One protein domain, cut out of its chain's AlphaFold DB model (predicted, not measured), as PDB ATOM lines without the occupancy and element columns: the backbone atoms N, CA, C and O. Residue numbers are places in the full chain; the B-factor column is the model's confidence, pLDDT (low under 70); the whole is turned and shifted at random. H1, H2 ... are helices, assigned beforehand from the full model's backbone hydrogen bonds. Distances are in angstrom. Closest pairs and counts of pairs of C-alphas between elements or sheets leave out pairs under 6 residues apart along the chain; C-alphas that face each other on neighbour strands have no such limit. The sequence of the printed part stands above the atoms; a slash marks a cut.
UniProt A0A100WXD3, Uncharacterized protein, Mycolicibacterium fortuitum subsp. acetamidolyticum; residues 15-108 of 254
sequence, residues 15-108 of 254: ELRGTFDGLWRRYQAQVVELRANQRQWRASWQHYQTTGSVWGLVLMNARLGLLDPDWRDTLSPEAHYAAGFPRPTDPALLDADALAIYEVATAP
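This is residues 15 to 108 of the 254 residues of an uncharacterized protein of Mycolicibacterium fortuitum subsp. acetamidolyticum (UniProt A0A100WXD3). One long straight helix, H1, makes the length of the model; its residues 15 to 38 stick out as a bare arm. After residue 64, the last of H1, the printed part folds back over H1, where the shorter helix H4 packs at a shallow tilt on residues 39 to 55, with the small helices H2 and H3 near H4. The printed part has 94 residues with four named helices in the order H1, H2, H3, H4 and no named strand; the class is all helix. The whole is extended, with a radius of gyration of the C-alphas of 20.4 A and spans of 74 by 24 by 18 A.

H1, residues 15 to 64, touches H4, residues 91 to 105, with its residues 39 to 55 alone; the closest C-alphas, of His 47 and Ala 96, are 4.8 A apart. The two run the same way at a shallow tilt of 31 degrees. H2, residues 71 to 74, is close to H4 but not clearly touching, the closest C-alphas being those of Arg 72 and Ala 105, 4.8 A apart. H3, residues 77 to 82, only just touches H4, with 3 pairs of C-alphas within 8 A, the closest those of Pro 77 and Ala 98 at 5.9 A; their lines are about perpendicular, at 85 degrees. In H1, H3 and H4 every O i to N i+4 pair is within hydrogen-bond range; H2 is too short for such a pair.

H1 begins at C-alpha 15 (51.247, -26.540, -6.369) and ends at C-alpha 64 (-19.286, -44.713, -10.905), 73.0 A away. H2 measures 5.2 A and H3 8.6 A from first to last C-alpha. H4 measures 20.9 A and ends at C-alpha 105 (-7.069, -38.350, 2.554).

The C-alphas farthest apart, of Glu 15 and Gly 65, are 74.7 A apart. The printed part has no cut, and no link is long. Residues 15 to 18 have pLDDT under 70.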
ATOM      1  N   GLU A  15      52.268 -27.478  -5.878       58.03
ATOM      2  CA  GLU A  15      51.247 -26.540  -6.369       58.03
ATOM      3  C   GLU A  15      50.264 -27.207  -7.351       58.03
ATOM      4  O   GLU A  15      49.046 -27.009  -7.258       58.03
ATOM      5  N   LEU A  16      50.755 -28.068  -8.251       56.62
ATOM      6  CA  LEU A  16      49.910 -28.842  -9.172       56.62
ATOM      7  C   LEU A  16      49.032 -29.879  -8.444       56.62
ATOM      8  O   LEU A  16      47.872 -30.071  -8.812       56.62
ATOM      9  N   ARG A  17      49.526 -30.511  -7.369       59.88
ATOM     10  CA  ARG A  17      48.693 -31.378  -6.509       59.88
ATOM     11  C   ARG A  17      47.645 -30.587  -5.728       59.88
ATOM     12  O   ARG A  17      46.479 -30.972  -5.733       59.88
ATOM     13  N   GLY A  18      48.016 -29.455  -5.124       65.06
ATOM     14  CA  GLY A  18      47.080 -28.610  -4.373       65.06
ATOM     15  C   GLY A  18      45.946 -28.045  -5.239       65.06
ATOM     16  O   GLY A  18      44.792 -27.974  -4.800       65.06
ATOM     17  N   THR A  19      46.243 -27.704  -6.494       74.06
ATOM     18  CA  THR A  19      45.242 -27.253  -7.474       74.06
ATOM     19  C   THR A  19      44.338 -28.390  -7.956       74.06
ATOM     20  O   THR A  19      43.122 -28.190  -8.047       74.06
ATOM     21  N   PHE A  20      44.878 -29.593  -8.181       74.81
ATOM     22  CA  PHE A  20      44.084 -30.777  -8.520       74.81
ATOM     23  C   PHE A  20      43.142 -31.193  -7.379       74.81
ATOM     24  O   PHE A  20      41.945 -31.350  -7.612       74.81
ATOM     25  N   ASP A  21      43.623 -31.264  -6.137       82.44
ATOM     26  CA  ASP A  21      42.799 -31.613  -4.968       82.44
ATOM     27  C   ASP A  21      41.694 -30.577  -4.706       82.44
ATOM     28  O   ASP A  21      40.595 -30.906  -4.243       82.44
ATOM     29  N   GLY A  22      41.960 -29.301  -5.006       83.56
ATOM     30  CA  GLY A  22      40.962 -28.232  -4.963       83.56
ATOM     31  C   GLY A  22      39.909 -28.339  -6.075       83.56
ATOM     32  O   GLY A  22      38.725 -28.087  -5.836       83.56
ATOM     33  N   LEU A  23      40.305 -28.720  -7.292       81.19
ATOM     34  CA  LEU A  23      39.383 -28.981  -8.405       81.19
ATOM     35  C   LEU A  23      38.535 -30.233  -8.154       81.19
ATOM     36  O   LEU A  23      37.320 -30.193  -8.343       81.19
ATOM     37  N   TRP A  24      39.149 -31.303  -7.651       81.25
ATOM     38  CA  TRP A  24      38.478 -32.558  -7.335       81.25
ATOM     39  C   TRP A  24      37.421 -32.389  -6.238       81.25
ATOM     40  O   TRP A  24      36.285 -32.829  -6.412       81.25
ATOM     41  N   ARG A  25      37.728 -31.661  -5.153       89.44
ATOM     42  CA  ARG A  25      36.741 -31.344  -4.100       89.44
ATOM     43  C   ARG A  25      35.553 -30.534  -4.623       89.44
ATOM     44  O   ARG A  25      34.414 -30.832  -4.268       89.44
ATOM     45  N   ARG A  26      35.794 -29.542  -5.490       84.50
ATOM     46  CA  ARG A  26      34.715 -28.764  -6.131       84.50
ATOM     47  C   ARG A  26      33.844 -29.639  -7.026       84.50
ATOM     48  O   ARG A  26      32.623 -29.556  -6.945       84.50
ATOM     49  N   TYR A  27      34.462 -30.509  -7.820       82.94
ATOM     50  CA  TYR A  27      33.745 -31.470  -8.652       82.94
ATOM     51  C   TYR A  27      32.881 -32.421  -7.812       82.94
ATOM     52  O   TYR A  27      31.699 -32.599  -8.096       82.94
ATOM     53  N   GLN A  28      33.426 -32.984  -6.729       87.44
ATOM     54  CA  GLN A  28      32.670 -33.851  -5.822       87.44
ATOM     55  C   GLN A  28      31.473 -33.128  -5.192       87.44
ATOM     56  O   GLN A  28      30.379 -33.691  -5.160       87.44
ATOM     57  N   ALA A  29      31.652 -31.882  -4.741       86.31
ATOM     58  CA  ALA A  29      30.563 -31.069  -4.204       86.31
ATOM     59  C   ALA A  29      29.459 -30.829  -5.250       86.31
ATOM     60  O   ALA A  29      28.286 -31.059  -4.960       86.31
ATOM     61  N   GLN A  30      29.831 -30.478  -6.487       81.06
ATOM     62  CA  GLN A  30      28.884 -30.307  -7.596       81.06
ATOM     63  C   GLN A  30      28.122 -31.598  -7.915       81.06
ATOM     64  O   GLN A  30      26.916 -31.567  -8.134       81.06
ATOM     65  N   VAL A  31      28.789 -32.755  -7.907       82.69
ATOM     66  CA  VAL A  31      28.127 -34.051  -8.127       82.69
ATOM     67  C   VAL A  31      27.127 -34.367  -7.011       82.69
ATOM     68  O   VAL A  31      26.046 -34.888  -7.290       82.69
ATOM     69  N   VAL A  32      27.459 -34.064  -5.753       85.50
ATOM     70  CA  VAL A  32      26.545 -34.255  -4.614       85.50
ATOM     71  C   VAL A  32      25.320 -33.350  -4.741       85.50
ATOM     72  O   VAL A  32      24.199 -33.838  -4.589       85.50
ATOM     73  N   GLU A  33      25.519 -32.076  -5.073       81.88
ATOM     74  CA  GLU A  33      24.441 -31.106  -5.285       81.88
ATOM     75  C   GLU A  33      23.532 -31.515  -6.451       81.88
ATOM     76  O   GLU A  33      22.316 -31.601  -6.291       81.88
ATOM     77  N   LEU A  34      24.109 -31.892  -7.597       79.62
ATOM     78  CA  LEU A  34      23.352 -32.387  -8.751       79.62
ATOM     79  C   LEU A  34      22.513 -33.620  -8.397       79.62
ATOM     80  O   LEU A  34      21.356 -33.711  -8.800       79.62
ATOM     81  N   ARG A  35      23.061 -34.556  -7.614       78.56
ATOM     82  CA  ARG A  35      22.317 -35.736  -7.143       78.56
ATOM     83  C   ARG A  35      21.204 -35.369  -6.165       78.56
ATOM     84  O   ARG A  35      20.148 -35.997  -6.199       78.56
ATOM     85  N   ALA A  36      21.421 -34.394  -5.283       80.19
ATOM     86  CA  ALA A  36      20.383 -33.893  -4.384       80.19
ATOM     87  C   ALA A  36      19.236 -33.249  -5.177       80.19
ATOM     88  O   ALA A  36      18.084 -33.641  -4.992       80.19
ATOM     89  N   ASN A  37      19.560 -32.388  -6.143       82.69
ATOM     90  CA  ASN A  37      18.586 -31.740  -7.022       82.69
ATOM     91  C   ASN A  37      17.814 -32.764  -7.870       82.69
ATOM     92  O   ASN A  37      16.591 -32.693  -7.971       82.69
ATOM     93  N   GLN A  38      18.500 -33.769  -8.426       84.44
ATOM     94  CA  GLN A  38      17.856 -34.859  -9.166       84.44
ATOM     95  C   GLN A  38      16.889 -35.663  -8.293       84.44
ATOM     96  O   GLN A  38      15.804 -36.011  -8.757       84.44
ATOM     97  N   ARG A  39      17.259 -35.965  -7.040       86.12
ATOM     98  CA  ARG A  39      16.374 -36.671  -6.102       86.12
ATOM     99  C   ARG A  39      15.143 -35.848  -5.757       86.12
ATOM    100  O   ARG A  39      14.038 -36.367  -5.865       86.12
ATOM    101  N   GLN A  40      15.326 -34.575  -5.412       87.19
ATOM    102  CA  GLN A  40      14.213 -33.677  -5.110       87.19
ATOM    103  C   GLN A  40      13.248 -33.575  -6.293       87.19
ATOM    104  O   GLN A  40      12.043 -33.717  -6.117       87.19
ATOM    105  N   TRP A  41      13.771 -33.406  -7.507       88.31
ATOM    106  CA  TRP A  41      12.941 -33.328  -8.705       88.31
ATOM    107  C   TRP A  41      12.152 -34.618  -8.973       88.31
ATOM    108  O   TRP A  41      10.961 -34.554  -9.280       88.31
ATOM    109  N   ARG A  42      12.786 -35.790  -8.832       91.44
ATOM    110  CA  ARG A  42      12.087 -37.078  -8.974       91.44
ATOM    111  C   ARG A  42      10.981 -37.229  -7.935       91.44
ATOM    112  O   ARG A  42       9.893 -37.658  -8.294       91.44
ATOM    113  N   ALA A  43      11.238 -36.834  -6.688       93.50
ATOM    114  CA  ALA A  43      10.230 -36.835  -5.632       93.50
ATOM    115  C   ALA A  43       9.063 -35.887  -5.952       93.50
ATOM    116  O   ALA A  43       7.912 -36.268  -5.776       93.50
ATOM    117  N   SER A  44       9.321 -34.694  -6.503       92.88
ATOM    118  CA  SER A  44       8.253 -33.786  -6.948       92.88
ATOM    119  C   SER A  44       7.421 -34.365  -8.097       92.88
ATOM    120  O   SER A  44       6.202 -34.213  -8.095       92.88
ATOM    121  N   TRP A  45       8.047 -35.047  -9.062       93.44
ATOM    122  CA  TRP A  45       7.309 -35.754 -10.116       93.44
ATOM    123  C   TRP A  45       6.474 -36.905  -9.577       93.44
ATOM    124  O   TRP A  45       5.332 -37.061 -10.002       93.44
ATOM    125  N   GLN A  46       7.032 -37.682  -8.652       94.69
ATOM    126  CA  GLN A  46       6.332 -38.785  -8.006       94.69
ATOM    127  C   GLN A  46       5.110 -38.272  -7.245       94.69
ATOM    128  O   GLN A  46       4.002 -38.726  -7.500       94.69
ATOM    129  N   HIS A  47       5.285 -37.258  -6.393       94.81
ATOM    130  CA  HIS A  47       4.187 -36.621  -5.663       94.81
ATOM    131  C   HIS A  47       3.082 -36.126  -6.609       94.81
ATOM    132  O   HIS A  47       1.906 -36.429  -6.399       94.81
ATOM    133  N   TYR A  48       3.458 -35.436  -7.691       93.44
ATOM    134  CA  TYR A  48       2.532 -34.973  -8.726       93.44
ATOM    135  C   TYR A  48       1.727 -36.129  -9.346       93.44
ATOM    136  O   TYR A  48       0.495 -36.054  -9.406       93.44
ATOM    137  N   GLN A  49       2.409 -37.198  -9.771       92.00
ATOM    138  CA  GLN A  49       1.790 -38.371 -10.396       92.00
ATOM    139  C   GLN A  49       0.854 -39.103  -9.435       92.00
ATOM    140  O   GLN A  49      -0.270 -39.440  -9.813       92.00
ATOM    141  N   THR A  50       1.293 -39.317  -8.197       94.31
ATOM    142  CA  THR A  50       0.517 -40.024  -7.177       94.31
ATOM    143  C   THR A  50      -0.713 -39.222  -6.784       94.31
ATOM    144  O   THR A  50      -1.817 -39.761  -6.792       94.31
ATOM    145  N   THR A  51      -0.569 -37.914  -6.564       93.88
ATOM    146  CA  THR A  51      -1.704 -37.027  -6.263       93.88
ATOM    147  C   THR A  51      -2.742 -37.052  -7.386       93.88
ATOM    148  O   THR A  51      -3.934 -37.186  -7.114       93.88
ATOM    149  N   GLY A  52      -2.301 -36.948  -8.647       90.88
ATOM    150  CA  GLY A  52      -3.191 -36.998  -9.812       90.88
ATOM    151  C   GLY A  52      -3.921 -38.330  -9.933       90.88
ATOM    152  O   GLY A  52      -5.145 -38.352 -10.047       90.88
ATOM    153  N   SER A  53      -3.181 -39.430  -9.800       90.38
ATOM    154  CA  SER A  53      -3.723 -40.787  -9.917       90.38
ATOM    155  C   SER A  53      -4.738 -41.103  -8.818       90.38
ATOM    156  O   SER A  53      -5.811 -41.634  -9.105       90.38
ATOM    157  N   VAL A  54      -4.428 -40.764  -7.562       93.12
ATOM    158  CA  VAL A  54      -5.317 -41.029  -6.422       93.12
ATOM    159  C   VAL A  54      -6.595 -40.201  -6.551       93.12
ATOM    160  O   VAL A  54      -7.687 -40.766  -6.509       93.12
ATOM    161  N   TRP A  55      -6.493 -38.887  -6.785       93.62
ATOM    162  CA  TRP A  55      -7.681 -38.051  -6.986       93.62
ATOM    163  C   TRP A  55      -8.496 -38.465  -8.213       93.62
ATOM    164  O   TRP A  55      -9.726 -38.473  -8.158       93.62
ATOM    165  N   GLY A  56      -7.826 -38.826  -9.309       90.69
ATOM    166  CA  GLY A  56      -8.466 -39.323 -10.522       90.69
ATOM    167  C   GLY A  56      -9.306 -40.570 -10.248       90.69
ATOM    168  O   GLY A  56     -10.466 -40.623 -10.656       90.69
ATOM    169  N   LEU A  57      -8.765 -41.534  -9.496       90.69
ATOM    170  CA  LEU A  57      -9.496 -42.734  -9.081       90.69
ATOM    171  C   LEU A  57     -10.657 -42.427  -8.135       90.69
ATOM    172  O   LEU A  57     -11.743 -42.967  -8.332       90.69
ATOM    173  N   VAL A  58     -10.458 -41.554  -7.147       93.88
ATOM    174  CA  VAL A  58     -11.517 -41.157  -6.205       93.88
ATOM    175  C   VAL A  58     -12.689 -40.525  -6.956       93.88
ATOM    176  O   VAL A  58     -13.827 -40.961  -6.800       93.88
ATOM    177  N   LEU A  59     -12.426 -39.551  -7.831       94.38
ATOM    178  CA  LEU A  59     -13.467 -38.887  -8.619       94.38
ATOM    179  C   LEU A  59     -14.118 -39.825  -9.637       94.38
ATOM    180  O   LEU A  59     -15.320 -39.715  -9.888       94.38
ATOM    181  N   MET A  60     -13.353 -40.746 -10.228       92.38
ATOM    182  CA  MET A  60     -13.899 -41.786 -11.098       92.38
ATOM    183  C   MET A  60     -14.858 -42.687 -10.315       92.38
ATOM    184  O   MET A  60     -16.009 -42.834 -10.718       92.38
ATOM    185  N   ASN A  61     -14.425 -43.244  -9.184       93.50
ATOM    186  CA  ASN A  61     -15.249 -44.122  -8.354       93.50
ATOM    187  C   ASN A  61     -16.480 -43.385  -7.818       93.50
ATOM    188  O   ASN A  61     -17.581 -43.937  -7.861       93.50
ATOM    189  N   ALA A  62     -16.333 -42.110  -7.440       95.19
ATOM    190  CA  ALA A  62     -17.446 -41.255  -7.046       95.19
ATOM    191  C   ALA A  62     -18.483 -41.115  -8.169       95.19
ATOM    192  O   ALA A  62     -19.688 -41.138  -7.930       95.19
ATOM    193  N   ARG A  63     -18.034 -40.991  -9.419       94.75
ATOM    194  CA  ARG A  63     -18.930 -40.908 -10.577       94.75
ATOM    195  C   ARG A  63     -19.559 -42.253 -10.933       94.75
ATOM    196  O   ARG A  63     -20.661 -42.271 -11.496       94.75
ATOM    197  N   LEU A  64     -18.852 -43.344 -10.650       92.81
ATOM    198  CA  LEU A  64     -19.286 -44.713 -10.905       92.81
ATOM    199  C   LEU A  64     -20.264 -45.256  -9.864       92.81
ATOM    200  O   LEU A  64     -20.959 -46.220 -10.167       92.81
ATOM    201  N   GLY A  65     -20.347 -44.639  -8.685       94.62
ATOM    202  CA  GLY A  65     -21.100 -45.198  -7.563       94.62
ATOM    203  C   GLY A  65     -20.332 -46.284  -6.812       94.62
ATOM    204  O   GLY A  65     -20.943 -47.093  -6.129       94.62
ATOM    205  N   LEU A  66     -19.005 -46.317  -6.965       94.56
ATOM    206  CA  LEU A  66     -18.110 -47.327  -6.393       94.56
ATOM    207  C   LEU A  66     -17.219 -46.762  -5.281       94.56
ATOM    208  O   LEU A  66     -16.278 -47.426  -4.862       94.56
ATOM    209  N   LEU A  67     -17.436 -45.509  -4.873       95.31
ATOM    210  CA  LEU A  67     -16.661 -44.909  -3.795       95.31
ATOM    211  C   LEU A  67     -17.295 -45.262  -2.452       95.31
ATOM    212  O   LEU A  67     -18.434 -44.872  -2.193       95.31
ATOM    213  N   ASP A  68     -16.544 -45.968  -1.614       95.31
ATOM    214  CA  ASP A  68     -16.967 -46.287  -0.253       95.31
ATOM    215  C   ASP A  68     -17.137 -45.002   0.584       95.31
ATOM    216  O   ASP A  68     -16.330 -44.079   0.448       95.31
ATOM    217  N   PRO A  69     -18.152 -44.897   1.464       94.75
ATOM    218  CA  PRO A  69     -18.338 -43.717   2.317       94.75
ATOM    219  C   PRO A  69     -17.151 -43.404   3.242       94.75
ATOM    220  O   PRO A  69     -16.931 -42.243   3.576       94.75
ATOM    221  N   ASP A  70     -16.371 -44.415   3.626       95.25
ATOM    222  CA  ASP A  70     -15.178 -44.326   4.477       95.25
ATOM    223  C   ASP A  70     -13.862 -44.378   3.673       95.25
ATOM    224  O   ASP A  70     -12.794 -44.648   4.225       95.25
ATOM    225  N   TRP A  71     -13.900 -44.077   2.366       96.00
ATOM    226  CA  TRP A  71     -12.734 -44.142   1.470       96.00
ATOM    227  C   TRP A  71     -11.496 -43.403   1.998       96.00
ATOM    228  O   TRP A  71     -10.368 -43.799   1.716       96.00
ATOM    229  N   ARG A  72     -11.684 -42.329   2.774       96.56
ATOM    230  CA  ARG A  72     -10.587 -41.551   3.367       96.56
ATOM    231  C   ARG A  72      -9.780 -42.359   4.382       96.56
ATOM    232  O   ARG A  72      -8.563 -42.207   4.425       96.56
ATOM    233  N   ASP A  73     -10.435 -43.232   5.144       95.88
ATOM    234  CA  ASP A  73      -9.808 -44.040   6.196       95.88
ATOM    235  C   ASP A  73      -9.075 -45.262   5.626       95.88
ATOM    236  O   ASP A  73      -8.163 -45.805   6.253       95.88
ATOM    237  N   THR A  74      -9.450 -45.691   4.419       93.69
ATOM    238  CA  THR A  74      -8.847 -46.842   3.732       93.69
ATOM    239  C   THR A  74      -7.707 -46.448   2.788       93.69
ATOM    240  O   THR A  74      -6.922 -47.306   2.366       93.69
ATOM    241  N   LEU A  75      -7.553 -45.152   2.493       94.50
ATOM    242  CA  LEU A  75      -6.442 -44.638   1.699       94.50
ATOM    243  C   LEU A  75      -5.110 -44.754   2.446       94.50
ATOM    244  O   LEU A  75      -4.861 -44.111   3.462       94.50
ATOM    245  N   SER A  76      -4.210 -45.551   1.877       95.81
ATOM    246  CA  SER A  76      -2.844 -45.746   2.363       95.81
ATOM    247  C   SER A  76      -1.889 -46.016   1.196       95.81
ATOM    248  O   SER A  76      -2.337 -46.471   0.135       95.81
ATOM    249  N   PRO A  77      -0.572 -45.785   1.365       95.31
ATOM    250  CA  PRO A  77       0.434 -46.221   0.395       95.31
ATOM    251  C   PRO A  77       0.316 -47.708   0.053       95.31
ATOM    252  O   PRO A  77       0.379 -48.090  -1.112       95.31
ATOM    253  N   GLU A  78       0.067 -48.560   1.046       94.62
ATOM    254  CA  GLU A  78      -0.097 -49.999   0.858       94.62
ATOM    255  C   GLU A  78      -1.299 -50.331  -0.032       94.62
ATOM    256  O   GLU A  78      -1.158 -51.131  -0.961       94.62
ATOM    257  N   ALA A  79      -2.454 -49.700   0.206       91.94
ATOM    258  CA  ALA A  79      -3.635 -49.862  -0.640       91.94
ATOM    259  C   ALA A  79      -3.385 -49.346  -2.067       91.94
ATOM    260  O   ALA A  79      -3.771 -50.000  -3.037       91.94
ATOM    261  N   HIS A  80      -2.677 -48.219  -2.204       91.62
ATOM    262  CA  HIS A  80      -2.278 -47.672  -3.499       91.62
ATOM    263  C   HIS A  80      -1.421 -48.674  -4.289       91.62
ATOM    264  O   HIS A  80      -1.739 -48.991  -5.433       91.62
ATOM    265  N   TYR A  81      -0.395 -49.275  -3.685       93.44
ATOM    266  CA  TYR A  81       0.419 -50.279  -4.381       93.44
ATOM    267  C   TYR A  81      -0.348 -51.578  -4.667       93.44
ATOM    268  O   TYR A  81      -0.176 -52.176  -5.732       93.44
ATOM    269  N   ALA A  82      -1.223 -52.011  -3.754       90.62
ATOM    270  CA  ALA A  82      -2.068 -53.190  -3.953       90.62
ATOM    271  C   ALA A  82      -3.047 -53.025  -5.131       90.62
ATOM    272  O   ALA A  82      -3.372 -54.011  -5.795       90.62
ATOM    273  N   ALA A  83      -3.448 -51.790  -5.446       85.38
ATOM    274  CA  ALA A  83      -4.255 -51.455  -6.619       85.38
ATOM    275  C   ALA A  83      -3.476 -51.514  -7.954       85.38
ATOM    276  O   ALA A  83      -4.031 -51.205  -9.007       85.38
ATOM    277  N   GLY A  84      -2.203 -51.927  -7.933       87.38
ATOM    278  CA  GLY A  84      -1.382 -52.145  -9.126       87.38
ATOM    279  C   GLY A  84      -0.461 -50.981  -9.490       87.38
ATOM    280  O   GLY A  84       0.225 -51.057 -10.512       87.38
ATOM    281  N   PHE A  85      -0.403 -49.927  -8.670       88.25
ATOM    282  CA  PHE A  85       0.560 -48.847  -8.867       88.25
ATOM    283  C   PHE A  85       1.979 -49.312  -8.494       88.25
ATOM    284  O   PHE A  85       2.160 -49.978  -7.469       88.25
ATOM    285  N   PRO A  86       3.007 -48.994  -9.304       90.00
ATOM    286  CA  PRO A  86       4.371 -49.424  -9.023       90.00
ATOM    287  C   PRO A  86       4.874 -48.879  -7.686       90.00
ATOM    288  O   PRO A  86       4.843 -47.674  -7.460       90.00
ATOM    289  N   ARG A  87       5.408 -49.759  -6.833       94.50
ATOM    290  CA  ARG A  87       6.067 -49.355  -5.589       94.50
ATOM    291  C   ARG A  87       7.515 -48.923  -5.858       94.50
ATOM    292  O   ARG A  87       8.304 -49.762  -6.308       94.50
ATOM    293  N   PRO A  88       7.906 -47.672  -5.558       94.44
ATOM    294  CA  PRO A  88       9.295 -47.247  -5.670       94.44
ATOM    295  C   PRO A  88      10.205 -47.963  -4.664       94.44
ATOM    296  O   PRO A  88       9.779 -48.381  -3.589       94.44
ATOM    297  N   THR A  89      11.492 -48.073  -4.994       93.69
ATOM    298  CA  THR A  89      12.528 -48.571  -4.069       93.69
ATOM    299  C   THR A  89      13.329 -47.451  -3.404       93.69
ATOM    300  O   THR A  89      13.995 -47.694  -2.401       93.69
ATOM    301  N   ASP A  90      13.280 -46.234  -3.950       93.25
ATOM    302  CA  ASP A  90      13.943 -45.053  -3.397       93.25
ATOM    303  C   ASP A  90      13.099 -44.475  -2.241       93.25
ATOM    304  O   ASP A  90      11.936 -44.126  -2.472       93.25
ATOM    305  N   PRO A  91      13.655 -44.342  -1.018       94.44
ATOM    306  CA  PRO A  91      12.944 -43.779   0.130       94.44
ATOM    307  C   PRO A  91      12.324 -42.404  -0.132       94.44
ATOM    308  O   PRO A  91      11.207 -42.158   0.302       94.44
ATOM    309  N   ALA A  92      12.984 -41.536  -0.905       93.12
ATOM    310  CA  ALA A  92      12.450 -40.202  -1.186       93.12
ATOM    311  C   ALA A  92      11.175 -40.245  -2.047       93.12
ATOM    312  O   ALA A  92      10.343 -39.343  -1.971       93.12
ATOM    313  N   LEU A  93      11.020 -41.282  -2.875       95.25
ATOM    314  CA  LEU A  93       9.818 -41.485  -3.685       95.25
ATOM    315  C   LEU A  93       8.693 -42.117  -2.859       95.25
ATOM    316  O   LEU A  93       7.538 -41.753  -3.042       95.25
ATOM    317  N   LEU A  94       9.031 -43.002  -1.916       96.06
ATOM    318  CA  LEU A  94       8.072 -43.532  -0.940       96.06
ATOM    319  C   LEU A  94       7.507 -42.415  -0.050       96.06
ATOM    320  O   LEU A  94       6.298 -42.351   0.157       96.06
ATOM    321  N   ASP A  95       8.361 -41.503   0.420       96.62
ATOM    322  CA  ASP A  95       7.934 -40.334   1.197       96.62
ATOM    323  C   ASP A  95       7.034 -39.402   0.366       96.62
ATOM    324  O   ASP A  95       6.048 -38.869   0.875       96.62
ATOM    325  N   ALA A  96       7.337 -39.234  -0.927       96.12
ATOM    326  CA  ALA A  96       6.511 -38.460  -1.851       96.12
ATOM    327  C   ALA A  96       5.119 -39.085  -2.060       96.12
ATOM    328  O   ALA A  96       4.127 -38.353  -2.067       96.12
ATOM    329  N   ASP A  97       5.033 -40.414  -2.181       97.25
ATOM    330  CA  ASP A  97       3.756 -41.135  -2.259       97.25
ATOM    331  C   ASP A  97       2.948 -40.986  -0.967       97.25
ATOM    332  O   ASP A  97       1.757 -40.672  -1.012       97.25
ATOM    333  N   ALA A  98       3.596 -41.171   0.186       97.56
ATOM    334  CA  ALA A  98       2.953 -41.042   1.489       97.56
ATOM    335  C   ALA A  98       2.396 -39.630   1.714       97.56
ATOM    336  O   ALA A  98       1.260 -39.490   2.171       97.56
ATOM    337  N   LEU A  99       3.154 -38.592   1.343       97.50
ATOM    338  CA  LEU A  99       2.692 -37.208   1.410       97.50
ATOM    339  C   LEU A  99       1.496 -36.963   0.483       97.50
ATOM    340  O   LEU A  99       0.496 -36.409   0.930       97.50
ATOM    341  N   ALA A 100       1.570 -37.401  -0.777       96.25
ATOM    342  CA  ALA A 100       0.480 -37.241  -1.740       96.25
ATOM    343  C   ALA A 100      -0.820 -37.891  -1.239       96.25
ATOM    344  O   ALA A 100      -1.882 -37.270  -1.251       96.25
ATOM    345  N   ILE A 101      -0.738 -39.131  -0.750       97.06
ATOM    346  CA  ILE A 101      -1.895 -39.875  -0.235       97.06
ATOM    347  C   ILE A 101      -2.460 -39.211   1.022       97.06
ATOM    348  O   ILE A 101      -3.676 -39.058   1.131       97.06
ATOM    349  N   TYR A 102      -1.595 -38.766   1.937       97.44
ATOM    350  CA  TYR A 102      -2.008 -38.019   3.123       97.44
ATOM    351  C   TYR A 102      -2.760 -36.734   2.755       97.44
ATOM    352  O   TYR A 102      -3.815 -36.461   3.325       97.44
ATOM    353  N   GLU A 103      -2.262 -35.961   1.790       96.19
ATOM    354  CA  GLU A 103      -2.920 -34.734   1.326       96.19
ATOM    355  C   GLU A 103      -4.298 -35.009   0.713       96.19
ATOM    356  O   GLU A 103      -5.237 -34.257   0.975       96.19
ATOM    357  N   VAL A 104      -4.461 -36.097  -0.053       95.50
ATOM    358  CA  VAL A 104      -5.786 -36.497  -0.559       95.50
ATOM    359  C   VAL A 104      -6.713 -36.893   0.595       95.50
ATOM    360  O   VAL A 104      -7.825 -36.370   0.704       95.50
ATOM    361  N   ALA A 105      -6.261 -37.797   1.468       95.88
ATOM    362  CA  ALA A 105      -7.069 -38.350   2.554       95.88
ATOM    363  C   ALA A 105      -7.533 -37.269   3.546       95.88
ATOM    364  O   ALA A 105      -8.663 -37.319   4.032       95.88
ATOM    365  N   THR A 106      -6.699 -36.252   3.784       94.69
ATOM    366  CA  THR A 106      -6.974 -35.129   4.699       94.69
ATOM    367  C   THR A 106      -7.558 -33.884   4.031       94.69
ATOM    368  O   THR A 106      -7.833 -32.895   4.717       94.69
ATOM    369  N   ALA A 107      -7.781 -33.905   2.715       94.12
ATOM    370  CA  ALA A 107      -8.458 -32.809   2.034       94.12
ATOM    371  C   ALA A 107      -9.864 -32.575   2.624       94.12
ATOM    372  O   ALA A 107     -10.505 -33.527   3.072       94.12
ATOM    373  N   PRO A 108     -10.389 -31.336   2.602       95.12
ATOM    374  CA  PRO A 108     -11.740 -31.062   3.079       95.12
ATOM    375  C   PRO A 108     -12.783 -31.969   2.418       95.12
ATOM    376  O   PRO A 108     -12.681 -32.262   1.225       95.12
TER     377      PRO A 108